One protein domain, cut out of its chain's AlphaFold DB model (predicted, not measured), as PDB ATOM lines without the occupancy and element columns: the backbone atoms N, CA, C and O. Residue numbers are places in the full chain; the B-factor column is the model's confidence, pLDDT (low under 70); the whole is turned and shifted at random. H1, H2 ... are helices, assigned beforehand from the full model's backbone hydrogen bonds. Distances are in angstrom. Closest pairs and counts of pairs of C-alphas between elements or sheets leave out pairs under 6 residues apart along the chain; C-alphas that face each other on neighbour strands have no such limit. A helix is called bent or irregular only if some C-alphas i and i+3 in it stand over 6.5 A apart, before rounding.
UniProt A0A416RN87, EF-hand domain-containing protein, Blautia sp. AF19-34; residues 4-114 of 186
ATOM      1  N   ARG A   4     181.664 162.677 157.344       51.88
ATOM      2  CA  ARG A   4     180.394 163.102 157.944       51.88
ATOM      3  C   ARG A   4     179.701 161.971 158.703       51.88
ATOM      4  O   ARG A   4     179.402 162.147 159.877       51.88
ATOM      5  N   ILE A   5     179.551 160.793 158.091       56.16
ATOM      6  CA  ILE A   5     178.856 159.642 158.699       56.16
ATOM      7  C   ILE A   5     179.595 159.148 159.951       56.16
ATOM      8  O   ILE A   5     178.989 158.934 160.996       56.16
ATOM      9  N   LYS A   6     180.932 159.060 159.889       56.50
ATOM     10  CA  LYS A   6     181.762 158.669 161.044       56.50
ATOM     11  C   LYS A   6     181.596 159.595 162.249       56.50
ATOM     12  O   LYS A   6     181.700 159.138 163.381       56.50
ATOM     13  N   THR A   7     181.353 160.883 162.005       54.09
ATOM     14  CA  THR A   7     181.166 161.872 163.074       54.09
ATOM     15  C   THR A   7     179.810 161.695 163.766       54.09
ATOM     16  O   THR A   7     179.714 161.960 164.959       54.09
ATOM     17  N   VAL A   8     178.785 161.202 163.057       59.59
ATOM     18  CA  VAL A   8     177.439 160.988 163.623       59.59
ATOM     19  C   VAL A   8     177.310 159.648 164.361       59.59
ATOM     20  O   VAL A   8     176.565 159.557 165.330       59.59
ATOM     21  N   ILE A   9     178.071 158.623 163.962       66.94
ATOM     22  CA  ILE A   9     178.104 157.311 164.642       66.94
ATOM     23  C   ILE A   9     178.915 157.359 165.956       66.94
ATOM     24  O   ILE A   9     178.826 156.453 166.781       66.94
ATOM     25  N   ALA A  10     179.712 158.408 166.182       71.81
ATOM     26  CA  ALA A  10     180.557 158.512 167.365       71.81
ATOM     27  C   ALA A  10     179.741 158.401 168.664       71.81
ATOM     28  O   ALA A  10     178.723 159.067 168.830       71.81
ATOM     29  N   LYS A  11     180.234 157.582 169.602       75.06
ATOM     30  CA  LYS A  11     179.596 157.352 170.901       75.06
ATOM     31  C   LYS A  11     179.325 158.661 171.634       75.06
ATOM     32  O   LYS A  11     180.260 159.306 172.111       75.06
ATOM     33  N   ASN A  12     178.047 158.988 171.793       75.19
ATOM     34  CA  ASN A  12     177.601 160.056 172.668       75.19
ATOM     35  C   ASN A  12     177.279 159.502 174.066       75.19
ATOM     36  O   ASN A  12     176.583 158.498 174.218       75.19
ATOM     37  N   THR A  13     177.821 160.146 175.099       76.62
ATOM     38  CA  THR A  13     177.527 159.820 176.502       76.62
ATOM     39  C   THR A  13     176.232 160.463 176.997       76.62
ATOM     40  O   THR A  13     175.663 160.003 177.987       76.62
ATOM     41  N   GLU A  14     175.778 161.522 176.329       86.19
ATOM     42  CA  GLU A  14     174.511 162.196 176.593       86.19
ATOM     43  C   GLU A  14     173.359 161.528 175.830       86.19
ATOM     44  O   GLU A  14     173.561 160.777 174.872       86.19
ATOM     45  N   VAL A  15     172.131 161.778 176.290       88.56
ATOM     46  CA  VAL A  15     170.920 161.276 175.633       88.56
ATOM     47  C   VAL A  15     170.713 162.046 174.332       88.56
ATOM     48  O   VAL A  15     170.617 163.271 174.360       88.56
ATOM     49  N   ILE A  16     170.599 161.334 173.210       89.44
ATOM     50  CA  ILE A  16     170.315 161.954 171.911       89.44
ATOM     51  C   ILE A  16     168.863 162.435 171.870       89.44
ATOM     52  O   ILE A  16     167.934 161.690 172.206       89.44
ATOM     53  N   GLU A  17     168.638 163.665 171.413       90.12
ATOM     54  CA  GLU A  17     167.286 164.193 171.302       90.12
ATOM     55  C   GLU A  17     166.515 163.543 170.146       90.12
ATOM     56  O   GLU A  17     167.042 163.289 169.064       90.12
ATOM     57  N   ARG A  18     165.195 163.380 170.306       90.56
ATOM     58  CA  ARG A  18     164.329 162.786 169.267       90.56
ATOM     59  C   ARG A  18     164.485 163.432 167.887       90.56
ATOM     60  O   ARG A  18     164.465 162.730 166.882       90.56
ATOM     61  N   LYS A  19     164.635 164.760 167.832       89.19
ATOM     62  CA  LYS A  19     164.797 165.503 166.570       89.19
ATOM     63  C   LYS A  19     166.088 165.120 165.837       89.19
ATOM     64  O   LYS A  19     166.113 165.119 164.610       89.19
ATOM     65  N   GLU A  20     167.137 164.786 166.582       89.06
ATOM     66  CA  GLU A  20     168.443 164.400 166.049       89.06
ATOM     67  C   GLU A  20     168.387 162.973 165.512       89.06
ATOM     68  O   GLU A  20     168.839 162.735 164.399       89.06
ATOM     69  N   ILE A  21     167.717 162.063 166.233       91.12
ATOM     70  CA  ILE A  21     167.442 160.692 165.766       91.12
ATOM     71  C   ILE A  21     166.672 160.729 164.438       91.12
ATOM     72  O   ILE A  21     167.073 160.094 163.467       91.12
ATOM     73  N   VAL A  22     165.589 161.513 164.372       91.75
ATOM     74  CA  VAL A  22     164.788 161.671 163.146       91.75
ATOM     75  C   VAL A  22     165.633 162.242 162.007       91.75
ATOM     76  O   VAL A  22     165.608 161.707 160.902       91.75
ATOM     77  N   SER A  23     166.399 163.303 162.273       90.31
ATOM     78  CA  SER A  23     167.247 163.944 161.259       90.31
ATOM     79  C   SER A  23     168.320 162.994 160.731       90.31
ATOM     80  O   SER A  23     168.578 162.976 159.532       90.31
ATOM     81  N   TYR A  24     168.909 162.179 161.608       90.75
ATOM     82  CA  TYR A  24     169.893 161.173 161.233       90.75
ATOM     83  C   TYR A  24     169.306 160.112 160.304       90.75
ATOM     84  O   TYR A  24     169.841 159.884 159.221       90.75
ATOM     85  N   ILE A  25     168.179 159.503 160.687       91.75
ATOM     86  CA  ILE A  25     167.550 158.456 159.873       91.75
ATOM     87  C   ILE A  25     167.124 159.026 158.514       91.75
ATOM     88  O   ILE A  25     167.383 158.402 157.489       91.75
ATOM     89  N   LEU A  26     166.534 160.228 158.480       90.69
ATOM     90  CA  LEU A  26     166.168 160.893 157.223       90.69
ATOM     91  C   LEU A  26     167.387 161.160 156.331       90.69
ATOM     92  O   LEU A  26     167.317 160.898 155.135       90.69
ATOM     93  N   ALA A  27     168.509 161.607 156.900       89.69
ATOM     94  CA  ALA A  27     169.739 161.810 156.139       89.69
ATOM     95  C   ALA A  27     170.256 160.499 155.520       89.69
ATOM     96  O   ALA A  27     170.668 160.491 154.364       89.69
ATOM     97  N   MET A  28     170.185 159.380 156.249       90.19
ATOM     98  CA  MET A  28     170.579 158.069 155.720       90.19
ATOM     99  C   MET A  28     169.642 157.583 154.607       90.19
ATOM    100  O   MET A  28     170.104 157.004 153.626       90.19
ATOM    101  N   ILE A  29     168.337 157.853 154.716       89.62
ATOM    102  CA  ILE A  29     167.372 157.575 153.640       89.62
ATOM    103  C   ILE A  29     167.721 158.389 152.387       89.62
ATOM    104  O   ILE A  29     167.711 157.840 151.284       89.62
ATOM    105  N   ASP A  30     168.045 159.672 152.547       86.69
ATOM    106  CA  ASP A  30     168.397 160.557 151.436       86.69
ATOM    107  C   ASP A  30     169.714 160.112 150.763       86.69
ATOM    108  O   ASP A  30     169.758 159.969 149.541       86.69
ATOM    109  N   GLU A  31     170.753 159.768 151.536       87.25
ATOM    110  CA  GLU A  31     172.010 159.226 150.995       87.25
ATOM    111  C   GLU A  31     171.812 157.905 150.239       87.25
ATOM    112  O   GLU A  31     172.431 157.685 149.192       87.25
ATOM    113  N   TYR A  32     170.942 157.025 150.744       86.69
ATOM    114  CA  TYR A  32     170.598 155.782 150.058       86.69
ATOM    115  C   TYR A  32     169.886 156.061 148.732       86.69
ATOM    116  O   TYR A  32     170.292 155.541 147.692       86.69
ATOM    117  N   LYS A  33     168.863 156.928 148.740       84.31
ATOM    118  CA  LYS A  33     168.158 157.344 147.517       84.31
ATOM    119  C   LYS A  33     169.122 157.943 146.499       84.31
ATOM    120  O   LYS A  33     168.962 157.730 145.299       84.31
ATOM    121  N   ASP A  34     170.134 158.675 146.951       83.75
ATOM    122  CA  ASP A  34     171.167 159.250 146.093       83.75
ATOM    123  C   ASP A  34     172.213 158.258 145.584       83.75
ATOM    124  O   ASP A  34     173.041 158.624 144.749       83.75
ATOM    125  N   GLY A  35     172.125 156.990 145.987       84.06
ATOM    126  CA  GLY A  35     173.065 155.946 145.589       84.06
ATOM    127  C   GLY A  35     174.454 156.146 146.193       84.06
ATOM    128  O   GLY A  35     175.418 155.546 145.718       84.06
ATOM    129  N   ILE A  36     174.571 157.001 147.216       86.81
ATOM    130  CA  ILE A  36     175.823 157.272 147.932       86.81
ATOM    131  C   ILE A  36     176.170 156.077 148.817       86.81
ATOM    132  O   ILE A  36     177.335 155.678 148.902       86.81
ATOM    133  N   ILE A  37     175.153 155.495 149.454       86.31
ATOM    134  CA  ILE A  37     175.286 154.306 150.289       86.31
ATOM    135  C   ILE A  37     174.464 153.151 149.728       86.31
ATOM    136  O   ILE A  37     173.407 153.347 149.132       86.31
ATOM    137  N   SER A  38     174.949 151.926 149.937       84.75
ATOM    138  CA  SER A  38     174.161 150.732 149.646       84.75
ATOM    139  C   SER A  38     173.122 150.491 150.744       84.75
ATOM    140  O   SER A  38     173.230 151.019 151.852       84.75
ATOM    141  N   LYS A  39     172.125 149.653 150.464       80.06
ATOM    142  CA  LYS A  39     171.123 149.239 151.458       80.06
ATOM    143  C   LYS A  39     171.719 148.443 152.622       80.06
ATOM    144  O   LYS A  39     171.299 148.625 153.759       80.06
ATOM    145  N   GLU A  40     172.731 147.611 152.366       83.00
ATOM    146  CA  GLU A  40     173.449 146.873 153.415       83.00
ATOM    147  C   GLU A  40     174.155 147.850 154.358       83.00
ATOM    148  O   GLU A  40     174.149 147.677 155.575       83.00
ATOM    149  N   TYR A  41     174.718 148.916 153.787       85.25
ATOM    150  CA  TYR A  41     175.357 149.971 154.555       85.25
ATOM    151  C   TYR A  41     174.343 150.832 155.316       85.25
ATOM    152  O   TYR A  41     174.601 151.168 156.467       85.25
ATOM    153  N   PHE A  42     173.183 151.143 154.724       87.44
ATOM    154  CA  PHE A  42     172.083 151.822 155.416       87.44
ATOM    155  C   PHE A  42     171.685 151.077 156.697       87.44
ATOM    156  O   PHE A  42     171.668 151.681 157.768       87.44
ATOM    157  N   TYR A  43     171.435 149.765 156.606       85.00
ATOM    158  CA  TYR A  43     171.081 148.956 157.775       85.00
ATOM    159  C   TYR A  43     172.184 148.976 158.835       85.00
ATOM    160  O   TYR A  43     171.918 149.324 159.984       85.00
ATOM    161  N   TYR A  44     173.419 148.665 158.429       86.88
ATOM    162  CA  TYR A  44     174.570 148.635 159.332       86.88
ATOM    163  C   TYR A  44     174.735 149.956 160.094       86.88
ATOM    164  O   TYR A  44     174.903 149.970 161.307       86.88
ATOM    165  N   VAL A  45     174.640 151.084 159.393       87.44
ATOM    166  CA  VAL A  45     174.857 152.413 159.973       87.44
ATOM    167  C   VAL A  45     173.729 152.841 160.914       87.44
ATOM    168  O   VAL A  45     173.983 153.523 161.910       87.44
ATOM    169  N   VAL A  46     172.482 152.449 160.636       88.00
ATOM    170  CA  VAL A  46     171.364 152.711 161.552       88.00
ATOM    171  C   VAL A  46     171.469 151.833 162.801       88.00
ATOM    172  O   VAL A  46     171.299 152.344 163.906       88.00
ATOM    173  N   GLU A  47     171.793 150.548 162.647       88.19
ATOM    174  CA  GLU A  47     171.958 149.607 163.763       88.19
ATOM    175  C   GLU A  47     173.115 150.015 164.685       88.19
ATOM    176  O   GLU A  47     172.910 150.157 165.892       88.19
ATOM    177  N   GLU A  48     174.278 150.343 164.119       88.88
ATOM    178  CA  GLU A  48     175.450 150.821 164.861       88.88
ATOM    179  C   GLU A  48     175.144 152.114 165.637       88.88
ATOM    180  O   GLU A  48     175.545 152.274 166.790       88.88
ATOM    181  N   PHE A  49     174.395 153.047 165.038       89.50
ATOM    182  CA  PHE A  49     173.991 154.281 165.716       89.50
ATOM    183  C   PHE A  49     173.095 154.006 166.924       89.50
ATOM    184  O   PHE A  49     173.293 154.612 167.980       89.50
ATOM    185  N   VAL A  50     172.124 153.100 166.780       88.75
ATOM    186  CA  VAL A  50     171.186 152.730 167.849       88.75
ATOM    187  C   VAL A  50     171.891 151.967 168.970       88.75
ATOM    188  O   VAL A  50     171.597 152.210 170.139       88.75
ATOM    189  N   SER A  51     172.828 151.075 168.640       88.19
ATOM    190  CA  SER A  51     173.561 150.266 169.621       88.19
ATOM    191  C   SER A  51     174.633 151.063 170.372       88.19
ATOM    192  O   SER A  51     174.905 150.797 171.546       88.19
ATOM    193  N   THR A  52     175.219 152.073 169.723       88.81
ATOM    194  CA  THR A  52     176.324 152.865 170.281       88.81
ATOM    195  C   THR A  52     175.857 154.046 171.136       88.81
ATOM    196  O   THR A  52     176.571 154.454 172.059       88.81
ATOM    197  N   ASN A  53     174.674 154.605 170.864       88.44
ATOM    198  CA  ASN A  53     174.200 155.837 171.497       88.44
ATOM    199  C   ASN A  53     173.086 155.603 172.519       88.44
ATOM    200  O   ASN A  53     172.271 154.691 172.407       88.44
ATOM    201  N   LYS A  54     173.013 156.485 173.523       89.50
ATOM    202  CA  LYS A  54     171.942 156.442 174.520       89.50
ATOM    203  C   LYS A  54     170.668 157.088 173.964       89.50
ATOM    204  O   LYS A  54     170.572 158.314 173.888       89.50
ATOM    205  N   LEU A  55     169.680 156.266 173.608       91.12
ATOM    206  CA  LEU A  55     168.373 156.711 173.114       91.12
ATOM    207  C   LEU A  55     167.287 156.511 174.185       91.12
ATOM    208  O   LEU A  55     167.093 155.400 174.670       91.12
ATOM    209  N   GLU A  56     166.548 157.568 174.529       91.00
ATOM    210  CA  GLU A  56     165.385 157.501 175.432       91.00
ATOM    211  C   GLU A  56     164.110 157.878 174.661       91.00
ATOM    212  O   GLU A  56     163.648 159.023 174.675       91.00
ATOM    213  N   ILE A  57     163.550 156.910 173.928       91.25
ATOM    214  CA  ILE A  57     162.323 157.093 173.141       91.25
ATOM    215  C   ILE A  57     161.179 156.336 173.836       91.25
ATOM    216  O   ILE A  57     161.263 155.119 173.963       91.25
ATOM    217  N   PRO A  58     160.104 157.014 174.275       91.88
ATOM    218  CA  PRO A  58     158.941 156.341 174.854       91.88
ATOM    219  C   PRO A  58     158.271 155.357 173.881       91.88
ATOM    220  O   PRO A  58     158.069 155.695 172.713       91.88
ATOM    221  N   GLU A  59     157.848 154.190 174.379       90.75
ATOM    222  CA  GLU A  59     157.220 153.113 173.585       90.75
ATOM    223  C   GLU A  59     155.960 153.551 172.826       90.75
ATOM    224  O   GLU A  59     155.647 153.022 171.763       90.75
ATOM    225  N   ASN A  60     155.233 154.540 173.352       87.06
ATOM    226  CA  ASN A  60     154.008 155.050 172.744       87.06
ATOM    227  C   ASN A  60     154.256 155.980 171.543       87.06
ATOM    228  O   ASN A  60     153.297 156.419 170.906       87.06
ATOM    229  N   LEU A  61     155.510 156.338 171.256       89.44
ATOM    230  CA  LEU A  61     155.850 157.135 170.084       89.44
ATOM    231  C   LEU A  61     156.099 156.234 168.878       89.44
ATOM    232  O   LEU A  61     156.841 155.262 168.955       89.44
ATOM    233  N   VAL A  62     155.591 156.660 167.721       89.88
ATOM    234  CA  VAL A  62     155.852 156.029 166.415       89.88
ATOM    235  C   VAL A  62     157.355 155.837 166.161       89.88
ATOM    236  O   VAL A  62     157.781 154.819 165.622       89.88
ATOM    237  N   LEU A  63     158.182 156.785 166.616       92.06
ATOM    238  CA  LEU A  63     159.637 156.695 166.500       92.06
ATOM    239  C   LEU A  63     160.217 155.450 167.194       92.06
ATOM    240  O   LEU A  63     161.173 154.878 166.684       92.06
ATOM    241  N   HIS A  64     159.636 155.003 168.313       93.25
ATOM    242  CA  HIS A  64     160.087 153.790 168.993       93.25
ATOM    243  C   HIS A  64     159.836 152.555 168.121       93.25
ATOM    244  O   HIS A  64     160.761 151.814 167.799       93.25
ATOM    245  N   SER A  65     158.607 152.363 167.638       91.94
ATOM    246  CA  SER A  65     158.318 151.241 166.736       91.94
ATOM    247  C   SER A  65     159.165 151.270 165.461       91.94
ATOM    248  O   SER A  65     159.562 150.217 164.969       91.94
ATOM    249  N   LEU A  66     159.475 152.464 164.940       92.50
ATOM    250  CA  LEU A  66     160.311 152.606 163.752       92.50
ATOM    251  C   LEU A  66     161.728 152.081 163.982       92.50
ATOM    252  O   LEU A  66     162.216 151.283 163.187       92.50
ATOM    253  N   VAL A  67     162.364 152.513 165.070       91.75
ATOM    254  CA  VAL A  67     163.760 152.184 165.377       91.75
ATOM    255  C   VAL A  67     163.929 150.710 165.751       91.75
ATOM    256  O   VAL A  67     164.824 150.055 165.225       91.75
ATOM    257  N   TRP A  68     163.073 150.178 166.627       92.19
ATOM    258  CA  TRP A  68     163.272 148.844 167.212       92.19
ATOM    259  C   TRP A  68     162.503 147.707 166.522       92.19
ATOM    260  O   TRP A  68     162.692 146.555 166.899       92.19
ATOM    261  N   SER A  69     161.653 147.989 165.529       90.75
ATOM    262  CA  SER A  69     160.924 146.945 164.783       90.75
ATOM    263  C   SER A  69     160.897 147.219 163.283       90.75
ATOM    264  O   SER A  69     161.476 146.454 162.522       90.75
ATOM    265  N   ILE A  70     160.302 148.329 162.839       90.81
ATOM    266  CA  ILE A  70     159.996 148.515 161.410       90.81
ATOM    267  C   ILE A  70     161.266 148.612 160.557       90.81
ATOM    268  O   ILE A  70     161.325 147.989 159.502       90.81
ATOM    269  N   ILE A  71     162.279 149.384 160.970       90.94
ATOM    270  CA  ILE A  71     163.535 149.495 160.208       90.94
ATOM    271  C   ILE A  71     164.255 148.138 160.121       90.94
ATOM    272  O   ILE A  71     164.571 147.737 158.997       90.94
ATOM    273  N   PRO A  72     164.487 147.410 161.237       88.75
ATOM    274  CA  PRO A  72     165.005 146.045 161.186       88.75
ATOM    275  C   PRO A  72     164.213 145.132 160.243       88.75
ATOM    276  O   PRO A  72     164.801 144.560 159.328       88.75
ATOM    277  N   ASP A  73     162.887 145.074 160.391       87.81
ATOM    278  CA  ASP A  73     162.012 144.224 159.574       87.81
ATOM    279  C   ASP A  73     162.117 144.581 158.082       87.81
ATOM    280  O   ASP A  73     162.218 143.708 157.217       87.81
ATOM    281  N   VAL A  74     162.162 145.880 157.761       87.00
ATOM    282  CA  VAL A  74     162.311 146.351 156.380       87.00
ATOM    283  C   VAL A  74     163.639 145.912 155.771       87.00
ATOM    284  O   VAL A  74     163.682 145.539 154.598       87.00
ATOM    285  N   CYS A  75     164.714 145.924 156.555       80.25
ATOM    286  CA  CYS A  75     166.029 145.492 156.093       80.25
ATOM    287  C   CYS A  75     166.112 143.964 155.921       80.25
ATOM    288  O   CYS A  75     166.846 143.491 155.050       80.25
ATOM    289  N   LEU A  76     165.308 143.192 156.664       79.19
ATOM    290  CA  LEU A  76     165.216 141.734 156.522       79.19
ATOM    291  C   LEU A  76     164.437 141.286 155.273       79.19
ATOM    292  O   LEU A  76     164.784 140.239 154.716       79.19
ATOM    293  N   PHE A  77     163.485 142.086 154.753       70.06
ATOM    294  CA  PHE A  77     162.742 141.761 153.512       70.06
ATOM    295  C   PHE A  77     163.659 141.378 152.346       70.06
ATOM    296  O   PHE A  77     163.293 140.581 151.484       70.06
ATOM    297  N   TYR A  78     164.846 141.972 152.281       61.28
ATOM    298  CA  TYR A  78     165.765 141.740 151.177       61.28
ATOM    299  C   TYR A  78     166.629 140.482 151.368       61.28
ATOM    300  O   TYR A  78     166.966 139.807 150.390       61.28
ATOM    301  N   VAL A  79     166.965 140.153 152.619       64.31
ATOM    302  CA  VAL A  79     167.934 139.104 152.969       64.31
ATOM    303  C   VAL A  79     167.257 137.746 153.152       64.31
ATOM    304  O   VAL A  79     167.737 136.755 152.602       64.31
ATOM    305  N   GLU A  80     166.133 137.694 153.866       63.88
ATOM    306  CA  GLU A  80     165.580 136.429 154.375       63.88
ATOM    307  C   GLU A  80     164.295 135.976 153.671       63.88
ATOM    308  O   GLU A  80     164.019 134.779 153.595       63.88
ATOM    309  N   GLU A  81     163.525 136.899 153.094       66.12
ATOM    310  CA  GLU A  81     162.204 136.567 152.553       66.12
ATOM    311  C   GLU A  81     162.291 135.794 151.226       66.12
ATOM    312  O   GLU A  81     163.098 136.144 150.359       66.12
ATOM    313  N   PRO A  82     161.475 134.750 151.000       68.19
ATOM    314  CA  PRO A  82     161.389 134.081 149.707       68.19
ATOM    315  C   PRO A  82     160.792 135.022 148.645       68.19
ATOM    316  O   PRO A  82     159.900 135.813 148.933       68.19
ATOM    317  N   GLY A  83     161.258 134.939 147.397       74.69
ATOM    318  CA  GLY A  83     160.711 135.745 146.298       74.69
ATOM    319  C   GLY A  83     161.737 136.118 145.233       74.69
ATOM    320  O   GLY A  83     162.938 135.869 145.380       74.69
ATOM    321  N   GLN A  84     161.262 136.719 144.140       81.69
ATOM    322  CA  GLN A  84     162.136 137.228 143.080       81.69
ATOM    323  C   GLN A  84     162.835 138.516 143.528       81.69
ATOM    324  O   GLN A  84     162.258 139.323 144.251       81.69
ATOM    325  N   ALA A  85     164.065 138.747 143.059       79.12
ATOM    326  CA  ALA A  85     164.859 139.917 143.452       79.12
ATOM    327  C   ALA A  85     164.128 141.255 143.225       79.12
ATOM    328  O   ALA A  85     164.211 142.149 144.061       79.12
ATOM    329  N   SER A  86     163.362 141.372 142.136       77.12
ATOM    330  CA  SER A  86     162.550 142.556 141.824       77.12
ATOM    331  C   SER A  86     161.420 142.803 142.829       77.12
ATOM    332  O   SER A  86     161.126 143.949 143.155       77.12
ATOM    333  N   GLU A  87     160.792 141.744 143.339       79.44
ATOM    334  CA  GLU A  87     159.721 141.833 144.332       79.44
ATOM    335  C   GLU A  87     160.268 142.230 145.707       79.44
ATOM    336  O   GLU A  87     159.701 143.096 146.375       79.44
ATOM    337  N   LYS A  88     161.416 141.661 146.094       80.94
ATOM    338  CA  LYS A  88     162.113 142.043 147.328       80.94
ATOM    339  C   LYS A  88     162.537 143.507 147.307       80.94
ATOM    340  O   LYS A  88     162.289 144.230 148.267       80.94
ATOM    341  N   GLU A  89     163.123 143.950 146.196       79.44
ATOM    342  CA  GLU A  89     163.520 145.345 145.993       79.44
ATOM    343  C   GLU A  89     162.306 146.280 146.112       79.44
ATOM    344  O   GLU A  89     162.335 147.259 146.855       79.44
ATOM    345  N   LEU A  90     161.184 145.935 145.472       79.81
ATOM    346  CA  LEU A  90     159.947 146.710 145.573       79.81
ATOM    347  C   LEU A  90     159.417 146.804 147.015       79.81
ATOM    348  O   LEU A  90     158.961 147.867 147.441       79.81
ATOM    349  N   ASN A  91     159.446 145.704 147.769       82.25
ATOM    350  CA  ASN A  91     158.974 145.679 149.155       82.25
ATOM    351  C   ASN A  91     159.885 146.480 150.092       82.25
ATOM    352  O   ASN A  91     159.373 147.185 150.964       82.25
ATOM    353  N   PHE A  92     161.197 146.448 149.859       85.06
ATOM    354  CA  PHE A  92     162.151 147.310 150.550       85.06
ATOM    355  C   PHE A  92     161.831 148.793 150.311       85.06
ATOM    356  O   PHE A  92     161.648 149.542 151.271       85.06
ATOM    357  N   TRP A  93     161.635 149.208 149.055       83.75
ATOM    358  CA  TRP A  93     161.268 150.591 148.718       83.75
ATOM    359  C   TRP A  93     159.950 151.038 149.355       83.75
ATOM    360  O   TRP A  93     159.856 152.149 149.883       83.75
ATOM    361  N   LYS A  94     158.939 150.163 149.382       85.25
ATOM    362  CA  LYS A  94     157.684 150.412 150.111       85.25
ATOM    363  C   LYS A  94     157.896 150.532 151.620       85.25
ATOM    364  O   LYS A  94     157.129 151.213 152.290       85.25
ATOM    365  N   GLY A  95     158.851 149.807 152.192       88.19
ATOM    366  CA  GLY A  95     159.224 149.936 153.600       88.19
ATOM    367  C   GLY A  95     159.879 151.285 153.873       88.19
ATOM    368  O   GLY A  95     159.421 152.038 154.730       88.19
ATOM    369  N   LEU A  96     160.883 151.628 153.067       88.81
ATOM    370  CA  LEU A  96     161.646 152.866 153.182       88.81
ATOM    371  C   LEU A  96     160.766 154.113 153.030       88.81
ATOM    372  O   LEU A  96     160.853 155.032 153.843       88.81
ATOM    373  N   LYS A  97     159.867 154.115 152.035       86.94
ATOM    374  CA  LYS A  97     158.875 155.182 151.845       86.94
ATOM    375  C   LYS A  97     157.988 155.348 153.082       86.94
ATOM    376  O   LYS A  97     157.675 156.469 153.466       86.94
ATOM    377  N   ASP A  98     157.590 154.248 153.721       88.94
ATOM    378  CA  ASP A  98     156.717 154.301 154.898       88.94
ATOM    379  C   ASP A  98     157.430 154.867 156.114       88.94
ATOM    380  O   ASP A  98     156.883 155.741 156.784       88.94
ATOM    381  N   ILE A  99     158.672 154.442 156.336       91.56
ATOM    382  CA  ILE A  99     159.532 154.985 157.387       91.56
ATOM    383  C   ILE A  99     159.691 156.497 157.200       91.56
ATOM    384  O   ILE A  99     159.449 157.263 158.131       91.56
ATOM    385  N   GLU A 100     160.026 156.954 155.990       90.62
ATOM    386  CA  GLU A 100     160.176 158.381 155.705       90.62
ATOM    387  C   GLU A 100     158.881 159.169 155.959       90.62
ATOM    388  O   GLU A 100     158.918 160.219 156.601       90.62
ATOM    389  N   TYR A 101     157.732 158.669 155.494       87.69
ATOM    390  CA  TYR A 101     156.439 159.325 155.705       87.69
ATOM    391  C   TYR A 101     156.087 159.443 157.186       87.69
ATOM    392  O   TYR A 101     155.670 160.513 157.637       87.69
ATOM    393  N   GLN A 102     156.301 158.377 157.954       90.81
ATOM    394  CA  GLN A 102     156.056 158.394 159.391       90.81
ATOM    395  C   GLN A 102     156.983 159.389 160.105       90.81
ATOM    396  O   GLN A 102     156.524 160.124 160.979       90.81
ATOM    397  N   LEU A 103     158.254 159.483 159.700       91.56
ATOM    398  CA  LEU A 103     159.211 160.442 160.260       91.56
ATOM    399  C   LEU A 103     158.882 161.899 159.896       91.56
ATOM    400  O   LEU A 103     159.005 162.779 160.747       91.56
ATOM    401  N   ARG A 104     158.467 162.172 158.651       87.62
ATOM    402  CA  ARG A 104     158.187 163.539 158.170       87.62
ATOM    403  C   ARG A 104     156.801 164.046 158.569       87.62
ATOM    404  O   ARG A 104     156.649 165.239 158.823       87.62
ATOM    405  N   TYR A 105     155.797 163.170 158.601       82.88
ATOM    406  CA  TYR A 105     154.389 163.564 158.720       82.88
ATOM    407  C   TYR A 105     153.645 162.923 159.895       82.88
ATOM    408  O   TYR A 105     152.519 163.325 160.181       82.88
ATOM    409  N   GLY A 106     154.242 161.944 160.580       83.31
ATOM    410  CA  GLY A 106     153.635 161.296 161.744       83.31
ATOM    411  C   GLY A 106     152.544 160.272 161.422       83.31
ATOM    412  O   GLY A 106     151.850 159.840 162.339       83.31
ATOM    413  N   TYR A 107     152.377 159.879 160.157       77.94
ATOM    414  CA  TYR A 107     151.452 158.819 159.743       77.94
ATOM    415  C   TYR A 107     152.056 157.957 158.633       77.94
ATOM    416  O   TYR A 107     152.931 158.401 157.886       77.94
ATOM    417  N   SER A 108     151.588 156.713 158.519       79.75
ATOM    418  CA  SER A 108     152.034 155.782 157.479       79.75
ATOM    419  C   SER A 108     151.348 156.100 156.150       79.75
ATOM    420  O   SER A 108     150.130 156.289 156.098       79.75
ATOM    421  N   TYR A 109     152.095 156.117 155.039       75.19
ATOM    422  CA  TYR A 109     151.459 156.317 153.728       75.19
ATOM    423  C   TYR A 109     150.540 155.135 153.385       75.19
ATOM    424  O   TYR A 109     149.558 155.313 152.672       75.19
ATOM    425  N   ARG A 110     150.803 153.951 153.954       69.88
ATOM    426  CA  ARG A 110     149.930 152.773 153.831       69.88
ATOM    427  C   ARG A 110     148.594 152.955 154.559       69.88
ATOM    428  O   ARG A 110     147.639 152.238 154.275       69.88
ATOM    429  N   GLU A 111     148.472 153.907 155.486       63.22
ATOM    430  CA  GLU A 111     147.183 154.235 156.113       63.22
ATOM    431  C   GLU A 111     146.271 155.060 155.215       63.22
ATOM    432  O   GLU A 111     145.050 154.908 155.311       63.22
ATOM    433  N   LYS A 112     146.839 155.827 154.272       53.12
ATOM    434  CA  LYS A 112     146.072 156.398 153.153       53.12
ATOM    435  C   LYS A 112     145.352 155.296 152.355       53.12
ATOM    436  O   LYS A 112     144.270 155.555 151.842       53.12
ATOM    437  N   ASP A 113     145.874 154.063 152.370       51.41
ATOM    438  CA  ASP A 113     145.315 152.896 151.669       51.41
ATOM    439  C   ASP A 113     144.349 152.024 152.496       51.41
ATOM    440  O   ASP A 113     143.690 151.138 151.945       51.41
ATOM    441  N   LYS A 114     144.177 152.249 153.811       46.94
ATOM    442  CA  LYS A 114     143.276 151.398 154.629       46.94
ATOM    443  C   LYS A 114     141.798 151.516 154.222       46.94
ATOM    444  O   LYS A 114     141.034 150.583 154.470       46.94
TER     445      LYS A 114
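AT A GLANCE: This is residues 4 to 114 of the 186 residues of the protein "EF-hand domain-containing protein" of Blautia sp. AF19-34 (UniProt A0A416RN87). Four helices, H2 to H5, make an up-and-down bundle, each running against the one before it, in a ring of contacts from H2 to H3 to H4 to H5 and back to H2. A short fifth helix, H1, packs on the outside of H3. The printed part has 111 residues, with five named helices in the order H1 to H5 and no named strand: all helix. It is compact, with a radius of gyration of the C-alphas of 14.1 A and spans of 43 by 30 by 24 A.

IN THESE COORDINATES: Find C-alpha 4 at (180.394, 163.102, 157.944), where H1, residues 4 to 9, begins. H2 is residues 18 to 33, 22.7 A long, and H3 residues 39 to 52, 19.9 A. H4, residues 62 to 79, 24.8 A, is irregular, with C-alphas 68 and 71 7.0 A apart and a kink of 36 degrees near residue 69. H5, residues 85 to 105, runs 30.0 A to C-alpha 105 at (154.389, 163.564, 158.720).

HOW THE PARTS SIT: Look first at H2 and H3, a hairpin at a shallow tilt of 18 degrees, closest at the C-alphas of Met 28 and Phe 42, 6.4 A. H3 and H4 form a hairpin at a steep tilt of 39 degrees, closest at C-alphas 43 and 75, 6.4 A. H4 and H5 form another at 12 degrees, shallow, closest at C-alphas 78 and 88, 5.3 A. H5 touches H2 with residues 96 to 103 alone, C-alphas 22 and 103 being closest at 6.4 A. H3 and H5 are apart. H1 touches H3, closest at C-alphas 9 and 49, 5.2 A. Every O i to N i+4 pair is within hydrogen-bond range in H1, H2, H3 and H5; in H4, 9 of 14 are.

THE WHOLE: C-alphas 14 and 84 are the two farthest apart, 43.6 A. The printed part has no cut and no long link. Confidence is under 70 at residues 4 to 9, 78 to 82 and 110 to 114.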